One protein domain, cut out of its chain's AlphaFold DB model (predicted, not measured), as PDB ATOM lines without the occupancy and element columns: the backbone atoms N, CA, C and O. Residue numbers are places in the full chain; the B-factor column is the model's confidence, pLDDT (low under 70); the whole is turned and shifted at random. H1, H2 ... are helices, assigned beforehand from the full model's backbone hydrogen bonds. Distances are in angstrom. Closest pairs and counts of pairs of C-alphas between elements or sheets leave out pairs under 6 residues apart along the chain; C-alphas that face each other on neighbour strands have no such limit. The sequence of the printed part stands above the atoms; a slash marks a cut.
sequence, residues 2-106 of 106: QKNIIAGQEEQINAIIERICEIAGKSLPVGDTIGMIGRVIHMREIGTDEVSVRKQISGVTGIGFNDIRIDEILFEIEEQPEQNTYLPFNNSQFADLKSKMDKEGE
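AT A GLANCE: This is residues 2 to 106 of the 106 residues of an uncharacterized protein of Mariniphaga sp (UniProt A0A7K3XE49). H1, the longest helix, and H4 make one layer, and across it lies a second layer of three helices side by side, H3, H2 and H5, with H2 in the middle. The 105 printed residues hold five named helices, H1 to H5 in chain order, and no named strand: all helix. The whole is compact, with a radius of gyration of the C-alphas of 13.3 A and spans of 40 by 31 by 23 A.

HOW THE PARTS SIT: Start at H1, residues 2 to 24, whose residues 16 to 24 alone touch H4, residues 69 to 78, opposite ways at a shallow tilt of 12 degrees; the closest C-alphas, Ile 20 and Ile 73, are 5.9 A apart. With residues 13 to 17 alone H1 touches H2, residues 30 to 45, about perpendicular at 82 degrees; the closest C-alphas, Ile 17 and Thr 33, are 6.7 A apart. H2 is the hub, touching four helices. It forms a helical hairpin with H3, residues 50 to 61, at 5 degrees; the closest C-alphas, Val 40 and Val 53, are 6.0 A apart. H2 also touches H5, residues 91 to 104, opposite ways at 5 degrees; the closest C-alphas, Gly 38 and Phe 94, are 6.0 A apart. H3 and H5 are apart. Every O i to N i+4 pair is within hydrogen-bond range in H1, H2 and H4, against 7 of 8 in H3 and 8 of 10 in H5.

IN THESE COORDINATES: Find C-alpha 2 at (286.711, 319.016, 262.333); from there H1 runs 32.9 A. H2 spans 22.8 A, H3 16.5 A, H4 14.1 A and H5 20.9 A, ending at C-alpha 104, (290.756, 303.658, 250.704).

THE WHOLE: The printed part has no cut. Look along residues 79 to 90 for the long link, H4 to H5. In this model pLDDT is under 70 at residues 2 to 9 and 79 to 106.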
ATOM      1  N   GLN A   2     287.392 319.855 263.347       41.03
ATOM      2  CA  GLN A   2     286.711 319.016 262.333       41.03
ATOM      3  C   GLN A   2     287.159 317.540 262.295       41.03
ATOM      4  O   GLN A   2     286.315 316.661 262.198       41.03
ATOM      5  N   LYS A   3     288.463 317.250 262.425       40.53
ATOM      6  CA  LYS A   3     288.977 315.866 262.352       40.53
ATOM      7  C   LYS A   3     288.395 314.922 263.416       40.53
ATOM      8  O   LYS A   3     288.163 313.762 263.108       40.53
ATOM      9  N   ASN A   4     288.124 315.418 264.624       44.38
ATOM     10  CA  ASN A   4     287.597 314.587 265.714       44.38
ATOM     11  C   ASN A   4     286.094 314.317 265.558       44.38
ATOM     12  O   ASN A   4     285.615 313.295 266.026       44.38
ATOM     13  N   ILE A   5     285.365 315.222 264.893       49.75
ATOM     14  CA  ILE A   5     283.941 315.039 264.581       49.75
ATOM     15  C   ILE A   5     283.792 313.949 263.515       49.75
ATOM     16  O   ILE A   5     282.957 313.069 263.660       49.75
ATOM     17  N   ILE A   6     284.657 313.966 262.496       57.28
ATOM     18  CA  ILE A   6     284.629 312.980 261.411       57.28
ATOM     19  C   ILE A   6     284.992 311.574 261.919       57.28
ATOM     20  O   ILE A   6     284.327 310.619 261.545       57.28
ATOM     21  N   ALA A   7     285.981 311.446 262.811       60.84
ATOM     22  CA  ALA A   7     286.364 310.145 263.373       60.84
ATOM     23  C   ALA A   7     285.235 309.492 264.195       60.84
ATOM     24  O   ALA A   7     284.966 308.308 264.024       60.84
ATOM     25  N   GLY A   8     284.527 310.264 265.031       63.62
ATOM     26  CA  GLY A   8     283.378 309.741 265.787       63.62
ATOM     27  C   GLY A   8     282.186 309.363 264.897       63.62
ATOM     28  O   GLY A   8     281.434 308.450 265.218       63.62
ATOM     29  N   GLN A   9     282.038 310.028 263.749       66.19
ATOM     30  CA  GLN A   9     281.011 309.716 262.751       66.19
ATOM     31  C   GLN A   9     281.347 308.469 261.922       66.19
ATOM     32  O   GLN A   9     280.455 307.681 261.616       66.19
ATOM     33  N   GLU A  10     282.621 308.278 261.573       71.56
ATOM     34  CA  GLU A  10     283.126 307.064 260.918       71.56
ATOM     35  C   GLU A  10     282.923 305.834 261.817       71.56
ATOM     36  O   GLU A  10     282.368 304.834 261.369       71.56
ATOM     37  N   GLU A  11     283.293 305.925 263.098       76.62
ATOM     38  CA  GLU A  11     283.124 304.840 264.078       76.62
ATOM     39  C   GLU A  11     281.656 304.432 264.230       76.62
ATOM     40  O   GLU A  11     281.312 303.252 264.219       76.62
ATOM     41  N   GLN A  12     280.768 305.418 264.272       75.50
ATOM     42  CA  GLN A  12     279.344 305.170 264.347       75.50
ATOM     43  C   GLN A  12     278.774 304.505 263.093       75.50
ATOM     44  O   GLN A  12     277.981 303.571 263.200       75.50
ATOM     45  N   ILE A  13     279.099 305.023 261.906       80.56
ATOM     46  CA  ILE A  13     278.593 304.441 260.661       80.56
ATOM     47  C   ILE A  13     279.067 302.995 260.554       80.56
ATOM     48  O   ILE A  13     278.278 302.131 260.179       80.56
ATOM     49  N   ASN A  14     280.304 302.714 260.961       83.50
ATOM     50  CA  ASN A  14     280.817 301.353 261.032       83.50
ATOM     51  C   ASN A  14     280.008 300.486 262.007       83.50
ATOM     52  O   ASN A  14     279.609 299.391 261.622       83.50
ATOM     53  N   ALA A  15     279.667 300.985 263.200       84.94
ATOM     54  CA  ALA A  15     278.816 300.255 264.146       84.94
ATOM     55  C   ALA A  15     277.419 299.945 263.569       84.94
ATOM     56  O   ALA A  15     276.931 298.820 263.680       84.94
ATOM     57  N   ILE A  16     276.792 300.905 262.877       86.44
ATOM     58  CA  ILE A  16     275.503 300.690 262.197       86.44
ATOM     59  C   ILE A  16     275.653 299.636 261.090       86.44
ATOM     60  O   ILE A  16     274.813 298.749 260.955       86.44
ATOM     61  N   ILE A  17     276.728 299.688 260.300       89.62
ATOM     62  CA  ILE A  17     276.996 298.699 259.243       89.62
ATOM     63  C   ILE A  17     277.178 297.301 259.833       89.62
ATOM     64  O   ILE A  17     276.634 296.343 259.281       89.62
ATOM     65  N   GLU A  18     277.911 297.177 260.940       90.25
ATOM     66  CA  GLU A  18     278.099 295.910 261.649       90.25
ATOM     67  C   GLU A  18     276.753 295.335 262.094       90.25
ATOM     68  O   GLU A  18     276.434 294.199 261.735       90.25
ATOM     69  N   ARG A  19     275.900 296.140 262.742       91.00
ATOM     70  CA  ARG A  19     274.538 295.736 263.128       91.00
ATOM     71  C   ARG A  19     273.685 295.303 261.942       91.00
ATOM     72  O   ARG A  19     273.032 294.263 261.990       91.00
ATOM     73  N   ILE A  20     273.716 296.054 260.845       92.19
ATOM     74  CA  ILE A  20     272.964 295.706 259.633       92.19
ATOM     75  C   ILE A  20     273.460 294.377 259.047       92.19
ATOM     76  O   ILE A  20     272.645 293.570 258.596       92.19
ATOM     77  N   CYS A  21     274.770 294.115 259.065       93.25
ATOM     78  CA  CYS A  21     275.331 292.837 258.620       93.25
ATOM     79  C   CYS A  21     274.911 291.677 259.538       93.25
ATOM     80  O   CYS A  21     274.576 290.599 259.036       93.25
ATOM     81  N   GLU A  22     274.888 291.894 260.858       93.44
ATOM     82  CA  GLU A  22     274.386 290.927 261.844       93.44
ATOM     83  C   GLU A  22     272.917 290.572 261.570       93.44
ATOM     84  O   GLU A  22     272.589 289.394 261.410       93.44
ATOM     85  N   ILE A  23     272.052 291.579 261.413       93.06
ATOM     86  CA  ILE A  23     270.621 291.398 261.118       93.06
ATOM     87  C   ILE A  23     270.424 290.700 259.762       93.06
ATOM     88  O   ILE A  23     269.610 289.780 259.618       93.06
ATOM     89  N   ALA A  24     271.200 291.084 258.745       92.44
ATOM     90  CA  ALA A  24     271.153 290.446 257.432       92.44
ATOM     91  C   ALA A  24     271.662 288.995 257.444       92.44
ATOM     92  O   ALA A  24     271.339 288.232 256.527       92.44
ATOM     93  N   GLY A  25     272.432 288.602 258.464       92.56
ATOM     94  CA  GLY A  25     273.046 287.280 258.586       92.56
ATOM     95  C   GLY A  25     274.155 287.028 257.560       92.56
ATOM     96  O   GLY A  25     274.463 285.873 257.260       92.56
ATOM     97  N   LYS A  26     274.716 288.089 256.968       90.94
ATOM     98  CA  LYS A  26     275.790 288.020 255.968       90.94
ATOM     99  C   LYS A  26     276.548 289.341 255.885       90.94
ATOM    100  O   LYS A  26     275.988 290.402 256.135       90.94
ATOM    101  N   SER A  27     277.797 289.275 255.433       92.38
ATOM    102  CA  SER A  27     278.556 290.473 255.075       92.38
ATOM    103  C   SER A  27     277.929 291.170 253.868       92.38
ATOM    104  O   SER A  27     277.578 290.523 252.876       92.38
ATOM    105  N   LEU A  28     277.812 292.494 253.951       90.75
ATOM    106  CA  LEU A  28     277.329 293.349 252.872       90.75
ATOM    107  C   LEU A  28     278.471 294.223 252.336       90.75
ATOM    108  O   LEU A  28     279.385 294.560 253.092       90.75
ATOM    109  N   PRO A  29     278.444 294.624 251.051       90.62
ATOM    110  CA  PRO A  29     279.396 295.596 250.535       90.62
ATOM    111  C   PRO A  29     279.267 296.916 251.303       90.62
ATOM    112  O   PRO A  29     278.186 297.506 251.388       90.62
ATOM    113  N   VAL A  30     280.379 297.380 251.870       84.56
ATOM    114  CA  VAL A  30     280.400 298.531 252.782       84.56
ATOM    115  C   VAL A  30     279.901 299.804 252.087       84.56
ATOM    116  O   VAL A  30     279.010 300.474 252.604       84.56
ATOM    117  N   GLY A  31     280.374 300.086 250.866       83.44
ATOM    118  CA  GLY A  31     279.937 301.253 250.087       83.44
ATOM    119  C   GLY A  31     278.441 301.244 249.740       83.44
ATOM    120  O   GLY A  31     277.778 302.284 249.813       83.44
ATOM    121  N   ASP A  32     277.875 300.072 249.433       88.50
ATOM    122  CA  ASP A  32     276.440 299.931 249.156       88.50
ATOM    123  C   ASP A  32     275.601 300.116 250.419       88.50
ATOM    124  O   ASP A  32     274.551 300.761 250.374       88.50
ATOM    125  N   THR A  33     276.090 299.601 251.550       89.88
ATOM    126  CA  THR A  33     275.436 299.717 252.858       89.88
ATOM    127  C   THR A  33     275.431 301.169 253.334       89.88
ATOM    128  O   THR A  33     274.386 301.682 253.719       89.88
ATOM    129  N   ILE A  34     276.544 301.893 253.196       87.00
ATOM    130  CA  ILE A  34     276.613 303.335 253.492       87.00
ATOM    131  C   ILE A  34     275.670 304.121 252.589       87.00
ATOM    132  O   ILE A  34     274.908 304.969 253.054       87.00
ATOM    133  N   GLY A  35     275.690 303.822 251.288       87.06
ATOM    134  CA  GLY A  35     274.783 304.444 250.332       87.06
ATOM    135  C   GLY A  35     273.313 304.177 250.660       87.06
ATOM    136  O   GLY A  35     272.478 305.056 250.467       87.06
ATOM    137  N   MET A  36     272.989 302.985 251.165       93.25
ATOM    138  CA  MET A  36     271.656 302.635 251.648       93.25
ATOM    139  C   MET A  36     271.267 303.463 252.871       93.25
ATOM    140  O   MET A  36     270.204 304.072 252.838       93.25
ATOM    141  N   ILE A  37     272.118 303.519 253.901       89.56
ATOM    142  CA  ILE A  37     271.872 304.284 255.134       89.56
ATOM    143  C   ILE A  37     271.582 305.750 254.789       89.56
ATOM    144  O   ILE A  37     270.530 306.275 255.152       89.56
ATOM    145  N   GLY A  38     272.456 306.385 253.998       86.19
ATOM    146  CA  GLY A  38     272.269 307.775 253.581       86.19
ATOM    147  C   GLY A  38     270.982 307.993 252.776       86.19
ATOM    148  O   GLY A  38     270.278 308.978 252.990       86.19
ATOM    149  N   ARG A  39     270.616 307.055 251.887       88.25
ATOM    150  CA  ARG A  39     269.345 307.127 251.142       88.25
ATOM    151  C   ARG A  39     268.131 306.976 252.049       88.25
ATOM    152  O   ARG A  39     267.175 307.716 251.862       88.25
ATOM    153  N   VAL A  40     268.153 306.052 253.008       89.19
ATOM    154  CA  VAL A  40     267.046 305.849 253.956       89.19
ATOM    155  C   VAL A  40     266.822 307.110 254.786       89.19
ATOM    156  O   VAL A  40     265.694 307.595 254.836       89.19
ATOM    157  N   ILE A  41     267.888 307.695 255.341       85.69
ATOM    158  CA  ILE A  41     267.817 308.952 256.100       85.69
ATOM    159  C   ILE A  41     267.222 310.065 255.231       85.69
ATOM    160  O   ILE A  41     266.215 310.663 255.606       85.69
ATOM    161  N   HIS A  42     267.762 310.278 254.027       83.69
ATOM    162  CA  HIS A  42     267.244 311.290 253.106       83.69
ATOM    163  C   HIS A  42     265.764 311.071 252.756       83.69
ATOM    164  O   HIS A  42     264.967 312.006 252.758       83.69
ATOM    165  N   MET A  43     265.376 309.824 252.466       87.81
ATOM    166  CA  MET A  43     263.998 309.460 252.144       87.81
ATOM    167  C   MET A  43     263.051 309.788 253.302       87.81
ATOM    168  O   MET A  43     261.959 310.300 253.053       87.81
ATOM    169  N   ARG A  44     263.468 309.550 254.550       83.44
ATOM    170  CA  ARG A  44     262.693 309.925 255.739       83.44
ATOM    171  C   ARG A  44     262.581 311.434 255.912       83.44
ATOM    172  O   ARG A  44     261.475 311.919 256.133       83.44
ATOM    173  N   GLU A  45     263.670 312.177 255.729       82.62
ATOM    174  CA  GLU A  45     263.668 313.645 255.819       82.62
ATOM    175  C   GLU A  45     262.675 314.298 254.845       82.62
ATOM    176  O   GLU A  45     262.023 315.282 255.192       82.62
ATOM    177  N   ILE A  46     262.527 313.744 253.637       85.62
ATOM    178  CA  ILE A  46     261.596 314.263 252.620       85.62
ATOM    179  C   ILE A  46     260.183 313.660 252.709       85.62
ATOM    180  O   ILE A  46     259.352 313.926 251.841       85.62
ATOM    181  N   GLY A  47     259.897 312.847 253.732       86.56
ATOM    182  CA  GLY A  47     258.576 312.247 253.945       86.56
ATOM    183  C   GLY A  47     258.212 311.156 252.934       86.56
ATOM    184  O   GLY A  47     257.039 310.992 252.599       86.56
ATOM    185  N   THR A  48     259.205 310.424 252.424       92.06
ATOM    186  CA  THR A  48     258.981 309.289 251.520       92.06
ATOM    187  C   THR A  48     258.187 308.189 252.221       92.06
ATOM    188  O   THR A  48     258.375 307.923 253.410       92.06
ATOM    189  N   ASP A  49     257.313 307.522 251.469       93.19
ATOM    190  CA  ASP A  49     256.486 306.444 251.987       93.19
ATOM    191  C   ASP A  49     257.316 305.230 252.441       93.19
ATOM    192  O   ASP A  49     258.392 304.921 251.922       93.19
ATOM    193  N   GLU A  50     256.771 304.504 253.413       91.38
ATOM    194  CA  GLU A  50     257.439 303.371 254.043       91.38
ATOM    195  C   GLU A  50     257.727 302.222 253.064       91.38
ATOM    196  O   GLU A  50     258.759 301.561 253.168       91.38
ATOM    197  N   VAL A  51     256.877 302.012 252.053       94.00
ATOM    198  CA  VAL A  51     257.093 300.963 251.044       94.00
ATOM    199  C   VAL A  51     258.358 301.254 250.241       94.00
ATOM    200  O   VAL A  51     259.162 300.352 249.995       94.00
ATOM    201  N   SER A  52     258.559 302.503 249.841       94.56
ATOM    202  CA  SER A  52     259.762 302.928 249.129       94.56
ATOM    203  C   SER A  52     261.015 302.767 249.994       94.56
ATOM    204  O   SER A  52     262.019 302.229 249.521       94.56
ATOM    205  N   VAL A  53     260.947 303.142 251.273       93.19
ATOM    206  CA  VAL A  53     262.058 302.975 252.223       93.19
ATOM    207  C   VAL A  53     262.423 301.494 252.405       93.19
ATOM    208  O   VAL A  53     263.583 301.108 252.250       93.19
ATOM    209  N   ARG A  54     261.433 300.623 252.632       94.81
ATOM    210  CA  ARG A  54     261.654 299.175 252.800       94.81
ATOM    211  C   ARG A  54     262.233 298.524 251.541       94.81
ATOM    212  O   ARG A  54     263.098 297.654 251.639       94.81
ATOM    213  N   LYS A  55     261.833 298.973 250.343       95.19
ATOM    214  CA  LYS A  55     262.442 298.527 249.073       95.19
ATOM    215  C   LYS A  55     263.922 298.883 248.984       95.19
ATOM    216  O   LYS A  55     264.704 298.070 248.494       95.19
ATOM    217  N   GLN A  56     264.311 300.067 249.459       94.19
ATOM    218  CA  GLN A  56     265.707 300.496 249.449       94.19
ATOM    219  C   GLN A  56     266.587 299.584 250.310       94.19
ATOM    220  O   GLN A  56     267.700 299.252 249.894       94.19
ATOM    221  N   ILE A  57     266.082 299.157 251.470       94.69
ATOM    222  CA  ILE A  57     266.796 298.240 252.365       94.69
ATOM    223  C   ILE A  57     266.843 296.839 251.768       94.69
ATOM    224  O   ILE A  57     267.920 296.268 251.610       94.69
ATOM    225  N   SER A  58     265.686 296.317 251.355       95.56
ATOM    226  CA  SER A  58     265.566 294.992 250.738       95.56
ATOM    227  C   SER A  58     266.490 294.831 249.524       95.56
ATOM    228  O   SER A  58     267.132 293.792 249.373       95.56
ATOM    229  N   GLY A  59     266.627 295.870 248.693       94.62
ATOM    230  CA  GLY A  59     267.488 295.844 247.509       94.62
ATOM    231  C   GLY A  59     268.982 295.686 247.807       94.62
ATOM    232  O   GLY A  59     269.696 295.116 246.988       94.62
ATOM    233  N   VAL A  60     269.456 296.155 248.966       94.44
ATOM    234  CA  VAL A  60     270.877 296.076 249.350       94.44
ATOM    235  C   VAL A  60     271.145 294.862 250.231       94.44
ATOM    236  O   VAL A  60     272.111 294.133 250.015       94.44
ATOM    237  N   THR A  61     270.267 294.583 251.193       93.88
ATOM    238  CA  THR A  61     270.457 293.458 252.116       93.88
ATOM    239  C   THR A  61     270.032 292.122 251.511       93.88
ATOM    240  O   THR A  61     270.488 291.065 251.946       93.88
ATOM    241  N   GLY A  62     269.178 292.123 250.485       93.38
ATOM    242  CA  GLY A  62     268.565 290.915 249.924       93.38
ATOM    243  C   GLY A  62     267.569 290.238 250.874       93.38
ATOM    244  O   GLY A  62     267.162 289.105 250.625       93.38
ATOM    245  N   ILE A  63     267.200 290.907 251.967       94.94
ATOM    246  CA  ILE A  63     266.149 290.468 252.882       94.94
ATOM    247  C   ILE A  63     264.792 290.665 252.194       94.94
ATOM    248  O   ILE A  63     264.594 291.624 251.444       94.94
ATOM    249  N   GLY A  64     263.849 289.753 252.432       94.06
ATOM    250  CA  GLY A  64     262.505 289.845 251.865       94.06
ATOM    251  C   GLY A  64     261.793 291.132 252.293       94.06
ATOM    252  O   GLY A  64     261.873 291.538 253.444       94.06
ATOM    253  N   PHE A  65     261.051 291.755 251.375       89.62
ATOM    254  CA  PHE A  65     260.391 293.047 251.612       89.62
ATOM    255  C   PHE A  65     259.490 293.086 252.863       89.62
ATOM    256  O   PHE A  65     259.398 294.125 253.499       89.62
ATOM    257  N   ASN A  66     258.832 291.974 253.210       92.06
ATOM    258  CA  ASN A  66     257.940 291.859 254.375       92.06
ATOM    259  C   ASN A  66     258.591 291.179 255.589       92.06
ATOM    260  O   ASN A  66     257.891 290.808 256.526       92.06
ATOM    261  N   ASP A  67     259.898 290.946 255.547       95.75
ATOM    262  CA  ASP A  67     260.626 290.320 256.644       95.75
ATOM    263  C   ASP A  67     260.807 291.327 257.789       95.75
ATOM    264  O   ASP A  67     261.153 292.483 257.550       95.75
ATOM    265  N   ILE A  68     260.592 290.879 259.026       93.94
ATOM    266  CA  ILE A  68     260.680 291.713 260.234       93.94
ATOM    267  C   ILE A  68     262.063 292.349 260.413       93.94
ATOM    268  O   ILE A  68     262.185 293.447 260.949       93.94
ATOM    269  N   ARG A  69     263.106 291.712 259.873       94.56
ATOM    270  CA  ARG A  69     264.481 292.222 259.900       94.56
ATOM    271  C   ARG A  69     264.655 293.543 259.149       94.56
ATOM    272  O   ARG A  69     265.599 294.278 259.415       94.56
ATOM    273  N   ILE A  70     263.763 293.865 258.206       94.69
ATOM    274  CA  ILE A  70     263.748 295.187 257.565       94.69
ATOM    275  C   ILE A  70     263.412 296.275 258.588       94.69
ATOM    276  O   ILE A  70     264.010 297.348 258.548       94.69
ATOM    277  N   ASP A  71     262.487 295.991 259.502       91.38
ATOM    278  CA  ASP A  71     262.042 296.946 260.516       91.38
ATOM    279  C   ASP A  71     263.122 297.118 261.601       91.38
ATOM    280  O   ASP A  71     263.356 298.229 262.067       91.38
ATOM    281  N   GLU A  72     263.862 296.051 261.921       92.19
ATOM    282  CA  GLU A  72     265.052 296.113 262.784       92.19
ATOM    283  C   GLU A  72     266.156 296.989 262.171       92.19
ATOM    284  O   GLU A  72     266.704 297.857 262.842       92.19
ATOM    285  N   ILE A  73     266.444 296.835 260.872       91.69
ATOM    286  CA  ILE A  73     267.418 297.695 260.178       91.69
ATOM    287  C   ILE A  73     266.956 299.155 260.159       91.69
ATOM    288  O   ILE A  73     267.777 300.057 260.313       91.69
ATOM    289  N   LEU A  74     265.657 299.403 259.966       89.81
ATOM    290  CA  LEU A  74     265.111 300.758 260.037       89.81
ATOM    291  C   LEU A  74     265.329 301.375 261.410       89.81
ATOM    292  O   LEU A  74     265.795 302.507 261.489       89.81
ATOM    293  N   PHE A  75     265.057 300.619 262.469       87.44
ATOM    294  CA  PHE A  75     265.297 301.054 263.836       87.44
ATOM    295  C   PHE A  75     266.775 301.390 264.081       87.44
ATOM    296  O   PHE A  75     267.072 302.460 264.603       87.44
ATOM    297  N   GLU A  76     267.713 300.547 263.642       87.50
ATOM    298  CA  GLU A  76     269.153 300.828 263.786       87.50
ATOM    299  C   GLU A  76     269.587 302.104 263.044       87.50
ATOM    300  O   GLU A  76     270.447 302.846 263.520       87.50
ATOM    301  N   ILE A  77     268.983 302.392 261.886       85.31
ATOM    302  CA  ILE A  77     269.270 303.610 261.117       85.31
ATOM    303  C   ILE A  77     268.649 304.853 261.779       85.31
ATOM    304  O   ILE A  77     269.297 305.902 261.811       85.31
ATOM    305  N   GLU A  78     267.410 304.746 262.270       79.12
ATOM    306  CA  GLU A  78     266.583 305.873 262.726       79.12
ATOM    307  C   GLU A  78     266.754 306.212 264.216       79.12
ATOM    308  O   GLU A  78     266.867 307.385 264.562       79.12
ATOM    309  N   GLU A  79     266.767 305.211 265.097       69.38
ATOM    310  CA  GLU A  79     266.629 305.392 266.553       69.38
ATOM    311  C   GLU A  79     267.959 305.324 267.309       69.38
ATOM    312  O   GLU A  79     268.041 305.801 268.437       69.38
ATOM    313  N   GLN A  80     269.003 304.764 266.689       61.81
ATOM    314  CA  GLN A  80     270.390 304.752 267.166       61.81
ATOM    315  C   GLN A  80     270.535 304.728 268.716       61.81
ATOM    316  O   GLN A  80     270.920 305.714 269.350       61.81
ATOM    317  N   PRO A  81     270.229 303.608 269.385       44.16
ATOM    318  CA  PRO A  81     270.105 303.569 270.847       44.16
ATOM    319  C   PRO A  81     271.405 303.879 271.624       44.16
ATOM    320  O   PRO A  81     271.346 304.283 272.785       44.16
ATOM    321  N   GLU A  82     272.580 303.750 271.002       46.72
ATOM    322  CA  GLU A  82     273.887 304.041 271.622       46.72
ATOM    323  C   GLU A  82     274.379 305.490 271.366       46.72
ATOM    324  O   GLU A  82     275.457 305.891 271.808       46.72
ATOM    325  N   GLN A  83     273.579 306.314 270.678       46.06
ATOM    326  CA  GLN A  83     274.012 307.554 270.020       46.06
ATOM    327  C   GLN A  83     273.619 308.870 270.684       46.06
ATOM    328  O   GLN A  83     273.848 309.937 270.119       46.06
ATOM    329  N   ASN A  84     273.175 308.854 271.940       42.56
ATOM    330  CA  ASN A  84     272.909 310.081 272.711       42.56
ATOM    331  C   ASN A  84     274.159 310.968 272.979       42.56
ATOM    332  O   ASN A  84     274.115 311.878 273.806       42.56
ATOM    333  N   THR A  85     275.275 310.714 272.285       41.88
ATOM    334  CA  THR A  85     276.557 311.417 272.413       41.88
ATOM    335  C   THR A  85     277.052 312.061 271.106       41.88
ATOM    336  O   THR A  85     277.920 312.932 271.181       41.88
ATOM    337  N   TYR A  86     276.517 311.711 269.924       47.00
ATOM    338  CA  TYR A  86     277.000 312.235 268.633       47.00
ATOM    339  C   TYR A  86     275.872 312.814 267.760       47.00
ATOM    340  O   TYR A  86     274.708 312.452 267.873       47.00
ATOM    341  N   LEU A  87     276.223 313.845 266.980       48.00
ATOM    342  CA  LEU A  87     275.289 314.750 266.299       48.00
ATOM    343  C   LEU A  87     274.459 314.042 265.211       48.00
ATOM    344  O   LEU A  87     275.007 313.192 264.510       48.00
ATOM    345  N   PRO A  88     273.200 314.472 264.976       51.81
ATOM    346  CA  PRO A  88     272.402 313.993 263.850       51.81
ATOM    347  C   PRO A  88     273.162 314.214 262.536       51.81
ATOM    348  O   PRO A  88     273.684 315.305 262.283       51.81
ATOM    349  N   PHE A  89     273.244 313.171 261.710       54.69
ATOM    350  CA  PHE A  89     273.912 313.242 260.411       54.69
ATOM    351  C   PHE A  89     273.135 314.159 259.484       54.69
ATOM    352  O   PHE A  89     271.917 314.054 259.380       54.69
ATOM    353  N   ASN A  90     273.846 315.014 258.754       53.25
ATOM    354  CA  ASN A  90     273.282 315.698 257.597       53.25
ATOM    355  C   ASN A  90     273.744 315.022 256.291       53.25
ATOM    356  O   ASN A  90     274.819 314.422 256.223       53.25
ATOM    357  N   ASN A  91     272.951 315.148 255.223       53.22
ATOM    358  CA  ASN A  91     273.229 314.516 253.922       53.22
ATOM    359  C   ASN A  91     274.621 314.826 253.337       53.22
ATOM    360  O   ASN A  91     275.187 313.990 252.631       53.22
ATOM    361  N   SER A  92     275.205 315.996 253.625       56.97
ATOM    362  CA  SER A  92     276.558 316.328 253.152       56.97
ATOM    363  C   SER A  92     277.647 315.451 253.780       56.97
ATOM    364  O   SER A  92     278.633 315.148 253.116       56.97
ATOM    365  N   GLN A  93     277.456 314.977 255.014       60.03
ATOM    366  CA  GLN A  93     278.445 314.152 255.714       60.03
ATOM    367  C   GLN A  93     278.532 312.732 255.140       60.03
ATOM    368  O   GLN A  93     279.630 312.193 255.019       60.03
ATOM    369  N   PHE A  94     277.414 312.150 254.695       62.59
ATOM    370  CA  PHE A  94     277.424 310.844 254.020       62.59
ATOM    371  C   PHE A  94     278.169 310.873 252.682       62.59
ATOM    372  O   PHE A  94     278.846 309.904 252.336       62.59
ATOM    373  N   ALA A  95     278.066 311.973 251.931       63.50
ATOM    374  CA  ALA A  95     278.789 312.134 250.672       63.50
ATOM    375  C   ALA A  95     280.311 312.171 250.891       63.50
ATOM    376  O   ALA A  95     281.057 311.508 250.165       63.50
ATOM    377  N   ASP A  96     280.758 312.886 251.928       64.00
ATOM    378  CA  ASP A  96     282.173 312.980 252.298       64.00
ATOM    379  C   ASP A  96     282.733 311.631 252.778       64.00
ATOM    380  O   ASP A  96     283.819 311.224 252.359       64.00
ATOM    381  N   LEU A  97     281.974 310.908 253.609       64.00
ATOM    382  CA  LEU A  97     282.317 309.561 254.080       64.00
ATOM    383  C   LEU A  97     282.423 308.558 252.931       64.00
ATOM    384  O   LEU A  97     283.432 307.865 252.805       64.00
ATOM    385  N   LYS A  98     281.427 308.532 252.042       64.94
ATOM    386  CA  LYS A  98     281.449 307.662 250.865       64.94
ATOM    387  C   LYS A  98     282.672 307.941 249.990       64.94
ATOM    388  O   LYS A  98     283.396 307.018 249.635       64.94
ATOM    389  N   SER A  99     282.957 309.215 249.707       68.62
ATOM    390  CA  SER A  99     284.114 309.584 248.887       68.62
ATOM    391  C   SER A  99     285.457 309.202 249.517       68.62
ATOM    392  O   SER A  99     286.430 309.057 248.775       68.62
ATOM    393  N   LYS A 100     285.553 309.107 250.847       65.06
ATOM    394  CA  LYS A 100     286.762 308.625 251.521       65.06
ATOM    395  C   LYS A 100     286.901 307.114 251.415       65.06
ATOM    396  O   LYS A 100     287.966 306.640 251.043       65.06
ATOM    397  N   MET A 101     285.834 306.377 251.695       62.72
ATOM    398  CA  MET A 101     285.880 304.914 251.705       62.72
ATOM    399  C   MET A 101     286.072 304.333 250.304       62.72
ATOM    400  O   MET A 101     286.805 303.362 250.147       62.72
ATOM    401  N   ASP A 102     285.527 304.991 249.278       62.94
ATOM    402  CA  ASP A 102     285.796 304.645 247.878       62.94
ATOM    403  C   ASP A 102     287.282 304.855 247.498       62.94
ATOM    404  O   ASP A 102     287.772 304.199 246.585       62.94
ATOM    405  N   LYS A 103     288.016 305.742 248.190       59.62
ATOM    406  CA  LYS A 103     289.450 306.011 247.948       59.62
ATOM    407  C   LYS A 103     290.399 305.133 248.758       59.62
ATOM    408  O   LYS A 103     291.555 305.010 248.378       59.62
ATOM    409  N   GLU A 104     289.954 304.581 249.883       51.00
ATOM    410  CA  GLU A 104     290.756 303.658 250.704       51.00
ATOM    411  C   GLU A 104     290.629 302.195 250.238       51.00
ATOM    412  O   GLU A 104     291.379 301.338 250.700       51.00
ATOM    413  N   GLY A 105     289.696 301.910 249.322       47.72
ATOM    414  CA  GLY A 105     289.526 300.608 248.669       47.72
ATOM    415  C   GLY A 105     290.313 300.407 247.363       47.72
ATOM    416  O   GLY A 105     290.172 299.339 246.763       47.72
ATOM    417  N   GLU A 106     291.102 301.397 246.924       44.50
ATOM    418  CA  GLU A 106     292.096 301.300 245.829       44.50
ATOM    419  C   GLU A 106     293.517 301.104 246.379       44.50
ATOM    420  O   GLU A 106     294.269 300.304 245.772       44.50
TER     421      GLU A 106